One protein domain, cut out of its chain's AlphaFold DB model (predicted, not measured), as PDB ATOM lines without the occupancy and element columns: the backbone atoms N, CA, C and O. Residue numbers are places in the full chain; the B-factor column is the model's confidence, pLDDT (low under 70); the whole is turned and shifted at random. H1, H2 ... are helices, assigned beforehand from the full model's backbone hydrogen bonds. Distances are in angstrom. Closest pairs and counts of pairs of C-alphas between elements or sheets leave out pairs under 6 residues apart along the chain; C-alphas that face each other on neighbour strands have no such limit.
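What this domain is: This is residues 563 to 584 and 619 to 690 of the 1163 residues of an uncharacterized protein of Coprinopsis cinerea (strain Okayama-7 / 130 / ATCC MYA-4618 / FGSC 9003) (UniProt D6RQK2). Two helical hairpins, H1 with H2 and H3 with H4, make an elongated body in which H1, H2 and H3 run nearly parallel around a triangle. H4 folds back on H3 at one end, and residues 563 to 584, with no named element, lie at the other. The 94 printed residues, all helix in class, hold H1, H2, H3 and H4 in chain order, only just compact, close to loose (radius of gyration of the C-alphas 14.4 A), spanning 44 by 22 by 17 A.

How they stand to each other: H1, residues 623 to 638, touches H2, residues 643 to 653, at a shallow tilt of 12 degrees, opposite ways; their closest C-alphas, of Met 633 and Asn 646, are 5.6 A apart. With residues 630 to 637 alone, H1 only just touches H3, residues 658 to 671, with 3 pairs of C-alphas within 8 A, closest Val 637 and Leu 664 at 7.1 A. H3 touches H4, residues 677 to 688, closest at the C-alphas of Arg 671 and Arg 680, 5.9 A. H2 and H4 are apart. Every O i to N i+4 pair is within hydrogen-bond range in H1, H2 and H4, and 8 of 10 in H3.

Where its parts are: H1 begins at C-alpha 623 (132.511, 179.879, 139.977) and is 22.4 A long; H3 is 19.9 A. H4 ends at C-alpha 688 (147.959, 165.747, 134.958).

The domain as a whole: Residues 585 to 618 are not printed; C-alphas 584 and 619 are 10.6 A apart. The links between helices are tight. No printed residue is under 70 in pLDDT.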
ATOM      1  N   GLN A 563     123.120 172.240 129.756       93.56
ATOM      2  CA  GLN A 563     123.395 173.328 130.700       93.56
ATOM      3  C   GLN A 563     123.839 172.840 132.089       93.56
ATOM      4  O   GLN A 563     124.320 173.645 132.881       93.56
ATOM      5  N   SER A 564     123.679 171.557 132.427       93.19
ATOM      6  CA  SER A 564     124.304 170.968 133.620       93.19
ATOM      7  C   SER A 564     125.744 170.540 133.344       93.19
ATOM      8  O   SER A 564     126.596 170.768 134.196       93.19
ATOM      9  N   GLU A 565     126.023 169.995 132.160       92.38
ATOM     10  CA  GLU A 565     127.376 169.662 131.700       92.38
ATOM     11  C   GLU A 565     128.256 170.925 131.656       92.38
ATOM     12  O   GLU A 565     129.276 170.995 132.340       92.38
ATOM     13  N   PHE A 566     127.788 171.983 130.982       91.06
ATOM     14  CA  PHE A 566     128.431 173.306 130.960       91.06
ATOM     15  C   PHE A 566     128.582 173.961 132.338       91.06
ATOM     16  O   PHE A 566     129.462 174.798 132.527       91.06
ATOM     17  N   ALA A 567     127.719 173.616 133.296       91.50
ATOM     18  CA  ALA A 567     127.770 174.170 134.644       91.50
ATOM     19  C   ALA A 567     128.617 173.334 135.626       91.50
ATOM     20  O   ALA A 567     128.542 173.576 136.833       91.50
ATOM     21  N   CYS A 568     129.351 172.322 135.135       89.94
ATOM     22  CA  CYS A 568     130.034 171.297 135.934       89.94
ATOM     23  C   CYS A 568     129.135 170.750 137.061       89.94
ATOM     24  O   CYS A 568     129.549 170.609 138.212       89.94
ATOM     25  N   HIS A 569     127.865 170.487 136.746       93.62
ATOM     26  CA  HIS A 569     126.794 170.183 137.694       93.62
ATOM     27  C   HIS A 569     126.317 168.730 137.556       93.62
ATOM     28  O   HIS A 569     126.082 168.225 136.461       93.62
ATOM     29  N   ALA A 570     126.070 168.063 138.687       92.06
ATOM     30  CA  ALA A 570     125.641 166.662 138.770       92.06
ATOM     31  C   ALA A 570     124.242 166.355 138.179       92.06
ATOM     32  O   ALA A 570     123.773 165.217 138.249       92.06
ATOM     33  N   GLY A 571     123.579 167.344 137.578       92.06
ATOM     34  CA  GLY A 571     122.334 167.194 136.836       92.06
ATOM     35  C   GLY A 571     121.079 167.196 137.709       92.06
ATOM     36  O   GLY A 571     121.121 167.119 138.938       92.06
ATOM     37  N   LEU A 572     119.922 167.261 137.042       89.50
ATOM     38  CA  LEU A 572     118.607 167.435 137.676       89.50
ATOM     39  C   LEU A 572     118.179 166.292 138.623       89.50
ATOM     40  O   LEU A 572     117.169 166.419 139.306       89.50
ATOM     41  N   ARG A 573     118.901 165.164 138.668       88.12
ATOM     42  CA  ARG A 573     118.631 164.049 139.599       88.12
ATOM     43  C   ARG A 573     119.499 164.080 140.866       88.12
ATOM     44  O   ARG A 573     119.384 163.175 141.686       88.12
ATOM     45  N   SER A 574     120.379 165.071 141.020       88.50
ATOM     46  CA  SER A 574     121.274 165.175 142.177       88.50
ATOM     47  C   SER A 574     120.576 165.728 143.432       88.50
ATOM     48  O   SER A 574     119.513 166.348 143.355       88.50
ATOM     49  N   LYS A 575     121.208 165.550 144.603       87.62
ATOM     50  CA  LYS A 575     120.759 166.106 145.896       87.62
ATOM     51  C   LYS A 575     120.592 167.634 145.855       87.62
ATOM     52  O   LYS A 575     119.661 168.167 146.459       87.62
ATOM     53  N   PHE A 576     121.444 168.316 145.086       92.56
ATOM     54  CA  PHE A 576     121.412 169.759 144.840       92.56
ATOM     55  C   PHE A 576     121.106 170.064 143.367       92.56
ATOM     56  O   PHE A 576     121.921 170.676 142.677       92.56
ATOM     57  N   PHE A 577     119.933 169.619 142.901       93.06
ATOM     58  CA  PHE A 577     119.498 169.558 141.495       93.06
ATOM     59  C   PHE A 577     119.536 170.868 140.682       93.06
ATOM     60  O   PHE A 577     119.268 170.831 139.479       93.06
ATOM     61  N   CYS A 578     119.790 172.026 141.303       95.31
ATOM     62  CA  CYS A 578     119.880 173.305 140.606       95.31
ATOM     63  C   CYS A 578     121.340 173.686 140.321       95.31
ATOM     64  O   CYS A 578     122.165 173.841 141.229       95.31
ATOM     65  N   ARG A 579     121.630 173.951 139.042       94.81
ATOM     66  CA  ARG A 579     122.932 174.460 138.590       94.81
ATOM     67  C   ARG A 579     123.219 175.909 139.007       94.81
ATOM     68  O   ARG A 579     124.367 176.320 138.918       94.81
ATOM     69  N   VAL A 580     122.211 176.676 139.437       95.88
ATOM     70  CA  VAL A 580     122.323 178.119 139.749       95.88
ATOM     71  C   VAL A 580     122.409 178.381 141.259       95.88
ATOM     72  O   VAL A 580     123.071 179.324 141.694       95.88
ATOM     73  N   CYS A 581     121.775 177.550 142.095       96.19
ATOM     74  CA  CYS A 581     121.770 177.735 143.548       96.19
ATOM     75  C   CYS A 581     121.779 176.432 144.358       96.19
ATOM     76  O   CYS A 581     121.433 175.356 143.881       96.19
ATOM     77  N   TRP A 582     122.115 176.567 145.636       94.62
ATOM     78  CA  TRP A 582     122.213 175.510 146.641       94.62
ATOM     79  C   TRP A 582     120.840 175.041 147.182       94.62
ATOM     80  O   TRP A 582     120.672 174.868 148.386       94.62
ATOM     81  N   VAL A 583     119.838 174.845 146.315       94.19
ATOM     82  CA  VAL A 583     118.551 174.248 146.727       94.19
ATOM     83  C   VAL A 583     118.717 172.738 146.930       94.19
ATOM     84  O   VAL A 583     119.312 172.058 146.095       94.19
ATOM     85  N   LYS A 584     118.193 172.210 148.040       88.69
ATOM     86  CA  LYS A 584     118.223 170.781 148.394       88.69
ATOM     87  C   LYS A 584     116.905 170.108 147.989       88.69
ATOM     88  O   LYS A 584     115.832 170.582 148.373       88.69
ATOM     89  N   ARG A 619     120.639 179.995 148.172       95.75
ATOM     90  CA  ARG A 619     121.958 180.659 148.078       95.75
ATOM     91  C   ARG A 619     122.568 180.396 146.694       95.75
ATOM     92  O   ARG A 619     122.722 179.230 146.330       95.75
ATOM     93  N   LYS A 620     122.925 181.436 145.934       95.69
ATOM     94  CA  LYS A 620     123.567 181.284 144.612       95.69
ATOM     95  C   LYS A 620     124.847 180.437 144.715       95.69
ATOM     96  O   LYS A 620     125.553 180.498 145.723       95.69
ATOM     97  N   ARG A 621     125.134 179.643 143.681       94.38
ATOM     98  CA  ARG A 621     126.462 179.048 143.453       94.38
ATOM     99  C   ARG A 621     127.393 180.120 142.872       94.38
ATOM    100  O   ARG A 621     126.922 181.077 142.254       94.38
ATOM    101  N   THR A 622     128.698 179.958 143.060       92.31
ATOM    102  CA  THR A 622     129.723 180.830 142.461       92.31
ATOM    103  C   THR A 622     130.758 179.981 141.724       92.31
ATOM    104  O   THR A 622     130.847 178.774 141.962       92.31
ATOM    105  N   ARG A 623     131.498 180.581 140.786       89.94
ATOM    106  CA  ARG A 623     132.511 179.879 139.977       89.94
ATOM    107  C   ARG A 623     133.647 179.371 140.864       89.94
ATOM    108  O   ARG A 623     134.116 178.256 140.689       89.94
ATOM    109  N   GLU A 624     134.018 180.179 141.847       90.62
ATOM    110  CA  GLU A 624     135.099 179.975 142.809       90.62
ATOM    111  C   GLU A 624     134.825 178.723 143.647       90.62
ATOM    112  O   GLU A 624     135.659 177.828 143.676       90.62
ATOM    113  N   GLN A 625     133.606 178.575 144.187       91.94
ATOM    114  CA  GLN A 625     133.188 177.375 144.932       91.94
ATOM    115  C   GLN A 625     133.313 176.084 144.105       91.94
ATOM    116  O   GLN A 625     133.669 175.032 144.638       91.94
ATOM    117  N   SER A 626     133.012 176.140 142.806       91.00
ATOM    118  CA  SER A 626     133.168 174.983 141.918       91.00
ATOM    119  C   SER A 626     134.632 174.723 141.566       91.00
ATOM    120  O   SER A 626     135.031 173.562 141.580       91.00
ATOM    121  N   LEU A 627     135.437 175.770 141.337       89.25
ATOM    122  CA  LEU A 627     136.884 175.662 141.110       89.25
ATOM    123  C   LEU A 627     137.606 175.063 142.327       89.25
ATOM    124  O   LEU A 627     138.353 174.100 142.167       89.25
ATOM    125  N   GLU A 628     137.319 175.562 143.533       91.81
ATOM    126  CA  GLU A 628     137.765 175.002 144.817       91.81
ATOM    127  C   GLU A 628     137.400 173.515 144.921       91.81
ATOM    128  O   GLU A 628     138.256 172.684 145.210       91.81
ATOM    129  N   THR A 629     136.150 173.155 144.602       92.50
ATOM    130  CA  THR A 629     135.689 171.758 144.652       92.50
ATOM    131  C   THR A 629     136.407 170.872 143.621       92.50
ATOM    132  O   THR A 629     136.743 169.727 143.921       92.50
ATOM    133  N   THR A 630     136.663 171.361 142.401       90.12
ATOM    134  CA  THR A 630     137.436 170.611 141.392       90.12
ATOM    135  C   THR A 630     138.915 170.496 141.752       90.12
ATOM    136  O   THR A 630     139.518 169.460 141.476       90.12
ATOM    137  N   GLN A 631     139.484 171.503 142.421       89.75
ATOM    138  CA  GLN A 631     140.845 171.444 142.944       89.75
ATOM    139  C   GLN A 631     140.940 170.442 144.102       89.75
ATOM    140  O   GLN A 631     141.824 169.600 144.076       89.75
ATOM    141  N   GLU A 632     139.974 170.405 145.030       93.06
ATOM    142  CA  GLU A 632     139.905 169.376 146.081       93.06
ATOM    143  C   GLU A 632     139.825 167.953 145.478       93.06
ATOM    144  O   GLU A 632     140.463 167.028 145.981       93.06
ATOM    145  N   MET A 633     139.115 167.759 144.353       90.56
ATOM    146  CA  MET A 633     139.098 166.465 143.643       90.56
ATOM    147  C   MET A 633     140.449 166.085 143.013       90.56
ATOM    148  O   MET A 633     140.802 164.900 142.999       90.56
ATOM    149  N   LEU A 634     141.194 167.067 142.495       88.06
ATOM    150  CA  LEU A 634     142.556 166.890 141.976       88.06
ATOM    151  C   LEU A 634     143.548 166.603 143.109       88.06
ATOM    152  O   LEU A 634     144.314 165.645 143.016       88.06
ATOM    153  N   ASP A 635     143.491 167.376 144.191       89.25
ATOM    154  CA  ASP A 635     144.371 167.271 145.356       89.25
ATOM    155  C   ASP A 635     144.182 165.930 146.070       89.25
ATOM    156  O   ASP A 635     145.168 165.264 146.377       89.25
ATOM    157  N   ASN A 636     142.938 165.461 146.239       89.44
ATOM    158  CA  ASN A 636     142.652 164.097 146.699       89.44
ATOM    159  C   ASN A 636     143.380 163.058 145.828       89.44
ATOM    160  O   ASN A 636     144.040 162.157 146.346       89.44
ATOM    161  N   VAL A 637     143.313 163.186 144.497       84.94
ATOM    162  CA  VAL A 637     144.035 162.263 143.613       84.94
ATOM    163  C   VAL A 637     145.545 162.392 143.800       84.94
ATOM    164  O   VAL A 637     146.185 161.354 143.958       84.94
ATOM    165  N   VAL A 638     146.125 163.596 143.844       84.19
ATOM    166  CA  VAL A 638     147.569 163.807 144.091       84.19
ATOM    167  C   VAL A 638     148.013 163.165 145.412       84.19
ATOM    168  O   VAL A 638     148.989 162.423 145.416       84.19
ATOM    169  N   LEU A 639     147.242 163.337 146.488       85.00
ATOM    170  CA  LEU A 639     147.471 162.763 147.824       85.00
ATOM    171  C   LEU A 639     147.163 161.251 147.927       85.00
ATOM    172  O   LEU A 639     147.114 160.696 149.024       85.00
ATOM    173  N   LEU A 640     146.966 160.571 146.791       81.06
ATOM    174  CA  LEU A 640     146.682 159.133 146.669       81.06
ATOM    175  C   LEU A 640     145.400 158.658 147.389       81.06
ATOM    176  O   LEU A 640     145.251 157.463 147.657       81.06
ATOM    177  N   GLU A 641     144.461 159.569 147.649       82.19
ATOM    178  CA  GLU A 641     143.203 159.301 148.347       82.19
ATOM    179  C   GLU A 641     142.234 158.421 147.549       82.19
ATOM    180  O   GLU A 641     142.309 158.275 146.328       82.19
ATOM    181  N   THR A 642     141.270 157.829 148.259       77.94
ATOM    182  CA  THR A 642     140.277 156.940 147.638       77.94
ATOM    183  C   THR A 642     139.269 157.707 146.775       77.94
ATOM    184  O   THR A 642     138.717 158.722 147.207       77.94
ATOM    185  N   GLN A 643     138.894 157.148 145.616       80.62
ATOM    186  CA  GLN A 643     137.831 157.690 144.745       80.62
ATOM    187  C   GLN A 643     136.464 157.809 145.463       80.62
ATOM    188  O   GLN A 643     135.584 158.551 145.022       80.62
ATOM    189  N   LYS A 644     136.284 157.148 146.622       86.88
ATOM    190  CA  LYS A 644     135.140 157.391 147.511       86.88
ATOM    191  C   LYS A 644     135.101 158.843 148.011       86.88
ATOM    192  O   LYS A 644     134.027 159.427 147.950       86.88
ATOM    193  N   LYS A 645     136.222 159.448 148.431       89.50
ATOM    194  CA  LYS A 645     136.241 160.855 148.891       89.50
ATOM    195  C   LYS A 645     135.740 161.806 147.806       89.50
ATOM    196  O   LYS A 645     134.876 162.635 148.075       89.50
ATOM    197  N   ASN A 646     136.193 161.616 146.566       90.00
ATOM    198  CA  ASN A 646     135.716 162.392 145.420       90.00
ATOM    199  C   ASN A 646     134.219 162.177 145.156       90.00
ATOM    200  O   ASN A 646     133.500 163.138 144.896       90.00
ATOM    201  N   ASN A 647     133.709 160.949 145.271       89.00
ATOM    202  CA  ASN A 647     132.275 160.676 145.129       89.00
ATOM    203  C   ASN A 647     131.435 161.303 146.256       89.00
ATOM    204  O   ASN A 647     130.420 161.939 145.969       89.00
ATOM    205  N   ASP A 648     131.877 161.196 147.508       90.50
ATOM    206  CA  ASP A 648     131.226 161.818 148.665       90.50
ATOM    207  C   ASP A 648     131.214 163.356 148.518       90.50
ATOM    208  O   ASP A 648     130.188 163.999 148.755       90.50
ATOM    209  N   LEU A 649     132.310 163.956 148.030       91.50
ATOM    210  CA  LEU A 649     132.417 165.387 147.729       91.50
ATOM    211  C   LEU A 649     131.473 165.822 146.592       91.50
ATOM    212  O   LEU A 649     130.773 166.830 146.728       91.50
ATOM    213  N   ARG A 650     131.382 165.048 145.502       91.12
ATOM    214  CA  ARG A 650     130.447 165.284 144.381       91.12
ATOM    215  C   ARG A 650     128.986 165.230 144.848       91.12
ATOM    216  O   ARG A 650     128.183 166.069 144.446       91.12
ATOM    217  N   VAL A 651     128.637 164.314 145.760       89.94
ATOM    218  CA  VAL A 651     127.294 164.237 146.379       89.94
ATOM    219  C   VAL A 651     127.031 165.411 147.333       89.94
ATOM    220  O   VAL A 651     125.943 165.989 147.307       89.94
ATOM    221  N   LYS A 652     128.024 165.798 148.144       90.94
ATOM    222  CA  LYS A 652     127.961 166.920 149.102       90.94
ATOM    223  C   LYS A 652     127.798 168.284 148.420       90.94
ATOM    224  O   LYS A 652     127.151 169.165 148.979       90.94
ATOM    225  N   THR A 653     128.376 168.468 147.234       91.62
ATOM    226  CA  THR A 653     128.424 169.762 146.522       91.62
ATOM    227  C   THR A 653     127.460 169.853 145.335       91.62
ATOM    228  O   THR A 653     127.045 170.945 144.936       91.62
ATOM    229  N   GLY A 654     127.094 168.717 144.736       92.31
ATOM    230  CA  GLY A 654     126.416 168.665 143.440       92.31
ATOM    231  C   GLY A 654     127.306 169.071 142.257       92.31
ATOM    232  O   GLY A 654     126.776 169.285 141.168       92.31
ATOM    233  N   VAL A 655     128.626 169.195 142.450       92.56
ATOM    234  CA  VAL A 655     129.600 169.465 141.381       92.56
ATOM    235  C   VAL A 655     129.993 168.145 140.711       92.56
ATOM    236  O   VAL A 655     130.250 167.142 141.377       92.56
ATOM    237  N   LYS A 656     130.023 168.133 139.379       90.94
ATOM    238  CA  LYS A 656     130.434 167.009 138.533       90.94
ATOM    239  C   LYS A 656     130.951 167.552 137.198       90.94
ATOM    240  O   LYS A 656     130.182 167.757 136.268       90.94
ATOM    241  N   ASP A 657     132.262 167.716 137.104       89.00
ATOM    242  CA  ASP A 657     132.962 168.038 135.861       89.00
ATOM    243  C   ASP A 657     133.311 166.736 135.112       89.00
ATOM    244  O   ASP A 657     134.215 166.001 135.509       89.00
ATOM    245  N   THR A 658     132.544 166.362 134.087       88.38
ATOM    246  CA  THR A 658     132.770 165.126 133.303       88.38
ATOM    247  C   THR A 658     134.131 165.080 132.625       88.38
ATOM    248  O   THR A 658     134.721 164.002 132.539       88.38
ATOM    249  N   PHE A 659     134.633 166.235 132.197       87.94
ATOM    250  CA  PHE A 659     135.914 166.379 131.532       87.94
ATOM    251  C   PHE A 659     137.064 166.044 132.487       87.94
ATOM    252  O   PHE A 659     137.853 165.142 132.210       87.94
ATOM    253  N   LEU A 660     137.084 166.661 133.671       88.38
ATOM    254  CA  LEU A 660     138.008 166.324 134.754       88.38
ATOM    255  C   LEU A 660     137.900 164.844 135.151       88.38
ATOM    256  O   LEU A 660     138.917 164.166 135.291       88.38
ATOM    257  N   ASN A 661     136.678 164.317 135.298       88.94
ATOM    258  CA  ASN A 661     136.463 162.928 135.722       88.94
ATOM    259  C   ASN A 661     137.130 161.905 134.787       88.94
ATOM    260  O   ASN A 661     137.678 160.924 135.285       88.94
ATOM    261  N   PHE A 662     137.174 162.155 133.473       89.94
ATOM    262  CA  PHE A 662     137.927 161.311 132.540       89.94
ATOM    263  C   PHE A 662     139.416 161.220 132.919       89.94
ATOM    264  O   PHE A 662     139.980 160.128 132.903       89.94
ATOM    265  N   PHE A 663     140.053 162.324 133.323       89.19
ATOM    266  CA  PHE A 663     141.447 162.311 133.782       89.19
ATOM    267  C   PHE A 663     141.612 161.623 135.142       89.19
ATOM    268  O   PHE A 663     142.556 160.848 135.301       89.19
ATOM    269  N   LEU A 664     140.689 161.828 136.092       88.12
ATOM    270  CA  LEU A 664     140.714 161.147 137.397       88.12
ATOM    271  C   LEU A 664     140.606 159.616 137.231       88.12
ATOM    272  O   LEU A 664     141.427 158.872 137.767       88.12
ATOM    273  N   ASP A 665     139.653 159.140 136.423       88.12
ATOM    274  CA  ASP A 665     139.458 157.709 136.168       88.12
ATOM    275  C   ASP A 665     140.618 157.110 135.337       88.12
ATOM    276  O   ASP A 665     141.047 155.984 135.590       88.12
ATOM    277  N   LYS A 666     141.202 157.873 134.398       88.75
ATOM    278  CA  LYS A 666     142.408 157.507 133.618       88.75
ATOM    279  C   LYS A 666     143.670 157.402 134.485       88.75
ATOM    280  O   LYS A 666     144.540 156.579 134.189       88.75
ATOM    281  N   ILE A 667     143.775 158.197 135.553       88.50
ATOM    282  CA  ILE A 667     144.822 158.061 136.578       88.50
ATOM    283  C   ILE A 667     144.603 156.767 137.369       88.50
ATOM    284  O   ILE A 667     145.518 155.948 137.460       88.50
ATOM    285  N   GLU A 668     143.395 156.535 137.883       84.56
ATOM    286  CA  GLU A 668     143.100 155.366 138.723       84.56
ATOM    287  C   GLU A 668     143.248 154.035 137.963       84.56
ATOM    288  O   GLU A 668     143.865 153.093 138.465       84.56
ATOM    289  N   GLN A 669     142.803 153.972 136.704       87.00
ATOM    290  CA  GLN A 669     143.020 152.809 135.834       87.00
ATOM    291  C   GLN A 669     144.506 152.462 135.664       87.00
ATOM    292  O   GLN A 669     144.854 151.282 135.626       87.00
ATOM    293  N   ARG A 670     145.389 153.469 135.592       87.56
ATOM    294  CA  ARG A 670     146.845 153.263 135.490       87.56
ATOM    295  C   ARG A 670     147.484 152.893 136.829       87.56
ATOM    296  O   ARG A 670     148.429 152.115 136.836       87.56
ATOM    297  N   ARG A 671     146.954 153.389 137.952       86.88
ATOM    298  CA  ARG A 671     147.405 153.039 139.313       86.88
ATOM    299  C   ARG A 671     147.034 151.623 139.745       86.88
ATOM    300  O   ARG A 671     147.716 151.075 140.603       86.88
ATOM    301  N   LYS A 672     145.967 151.041 139.187       83.25
ATOM    302  CA  LYS A 672     145.295 149.825 139.692       83.25
ATOM    303  C   LYS A 672     146.211 148.637 140.034       83.25
ATOM    304  O   LYS A 672     145.895 147.889 140.954       83.25
ATOM    305  N   ASN A 673     147.321 148.470 139.311       85.12
ATOM    306  CA  ASN A 673     148.272 147.366 139.498       85.12
ATOM    307  C   ASN A 673     149.632 147.816 140.078       85.12
ATOM    308  O   ASN A 673     150.550 147.005 140.158       85.12
ATOM    309  N   ILE A 674     149.780 149.092 140.450       86.62
ATOM    310  CA  ILE A 674     151.033 149.682 140.935       86.62
ATOM    311  C   ILE A 674     151.000 149.727 142.465       86.62
ATOM    312  O   ILE A 674     150.194 150.444 143.063       86.62
ATOM    313  N   THR A 675     151.877 148.956 143.104       84.12
ATOM    314  CA  THR A 675     152.022 148.931 144.570       84.12
ATOM    315  C   THR A 675     153.008 149.966 145.099       84.12
ATOM    316  O   THR A 675     152.945 150.296 146.280       84.12
ATOM    317  N   ASP A 676     153.921 150.454 144.256       90.62
ATOM    318  CA  ASP A 676     154.898 151.468 144.642       90.62
ATOM    319  C   ASP A 676     154.286 152.880 144.698       90.62
ATOM    320  O   ASP A 676     153.363 153.213 143.950       90.62
ATOM    321  N   VAL A 677     154.788 153.709 145.613       86.81
ATOM    322  CA  VAL A 677     154.276 155.067 145.851       86.81
ATOM    323  C   VAL A 677     154.871 156.060 144.853       86.81
ATOM    324  O   VAL A 677     154.122 156.827 144.246       86.81
ATOM    325  N   GLU A 678     156.182 155.999 144.613       88.81
ATOM    326  CA  GLU A 678     156.886 156.909 143.704       88.81
ATOM    327  C   GLU A 678     156.439 156.683 142.248       88.81
ATOM    328  O   GLU A 678     156.199 157.636 141.503       88.81
ATOM    329  N   GLU A 679     156.227 155.431 141.833       87.38
ATOM    330  CA  GLU A 679     155.670 155.111 140.516       87.38
ATOM    331  C   GLU A 679     154.223 155.625 140.373       87.38
ATOM    332  O   GLU A 679     153.870 156.193 139.333       87.38
ATOM    333  N   ARG A 680     153.386 155.518 141.420       85.88
ATOM    334  CA  ARG A 680     152.024 156.090 141.419       85.88
ATOM    335  C   ARG A 680     152.043 157.610 141.291       85.88
ATOM    336  O   ARG A 680     151.257 158.147 140.506       85.88
ATOM    337  N   GLU A 681     152.914 158.304 142.016       87.38
ATOM    338  CA  GLU A 681     153.088 159.759 141.913       87.38
ATOM    339  C   GLU A 681     153.546 160.161 140.501       87.38
ATOM    340  O   GLU A 681     152.894 160.983 139.849       87.38
ATOM    341  N   ASN A 682     154.574 159.498 139.962       87.19
ATOM    342  CA  ASN A 682     155.079 159.731 138.605       87.19
ATOM    343  C   ASN A 682     154.013 159.492 137.519       87.19
ATOM    344  O   ASN A 682     153.859 160.302 136.602       87.19
ATOM    345  N   VAL A 683     153.236 158.406 137.611       87.56
ATOM    346  CA  VAL A 683     152.109 158.131 136.698       87.56
ATOM    347  C   VAL A 683     151.039 159.221 136.783       87.56
ATOM    348  O   VAL A 683     150.471 159.602 135.758       87.56
ATOM    349  N   THR A 684     150.797 159.759 137.978       86.56
ATOM    350  CA  THR A 684     149.811 160.820 138.226       86.56
ATOM    351  C   THR A 684     150.252 162.137 137.598       86.56
ATOM    352  O   THR A 684     149.528 162.682 136.764       86.56
ATOM    353  N   ALA A 685     151.470 162.596 137.900       86.50
ATOM    354  CA  ALA A 685     152.049 163.800 137.306       86.50
ATOM    355  C   ALA A 685     152.072 163.722 135.768       86.50
ATOM    356  O   ALA A 685     151.720 164.684 135.086       86.50
ATOM    357  N   ARG A 686     152.394 162.550 135.199       87.56
ATOM    358  CA  ARG A 686     152.378 162.325 133.743       87.56
ATOM    359  C   ARG A 686     150.994 162.428 133.098       87.56
ATOM    360  O   ARG A 686     150.942 162.753 131.918       87.56
ATOM    361  N   VAL A 687     149.897 162.144 133.807       85.50
ATOM    362  CA  VAL A 687     148.534 162.332 133.265       85.50
ATOM    363  C   VAL A 687     148.031 163.753 133.511       85.50
ATOM    364  O   VAL A 687     147.453 164.337 132.597       85.50
ATOM    365  N   LEU A 688     148.308 164.348 134.676       84.62
ATOM    366  CA  LEU A 688     147.959 165.747 134.958       84.62
ATOM    367  C   LEU A 688     148.651 166.712 133.980       84.62
ATOM    368  O   LEU A 688     148.002 167.607 133.450       84.62
ATOM    369  N   ASN A 689     149.907 166.450 133.605       84.88
ATOM    370  CA  ASN A 689     150.619 167.193 132.556       84.88
ATOM    371  C   ASN A 689     150.031 167.020 131.133       84.88
ATOM    372  O   ASN A 689     150.522 167.654 130.202       84.88
ATOM    373  N   THR A 690     149.011 166.171 130.943       82.50
ATOM    374  CA  THR A 690     148.248 166.043 129.680       82.50
ATOM    375  C   THR A 690     146.826 166.605 129.758       82.50
ATOM    376  O   THR A 690     146.110 166.565 128.761       82.50
TER     377      THR A 690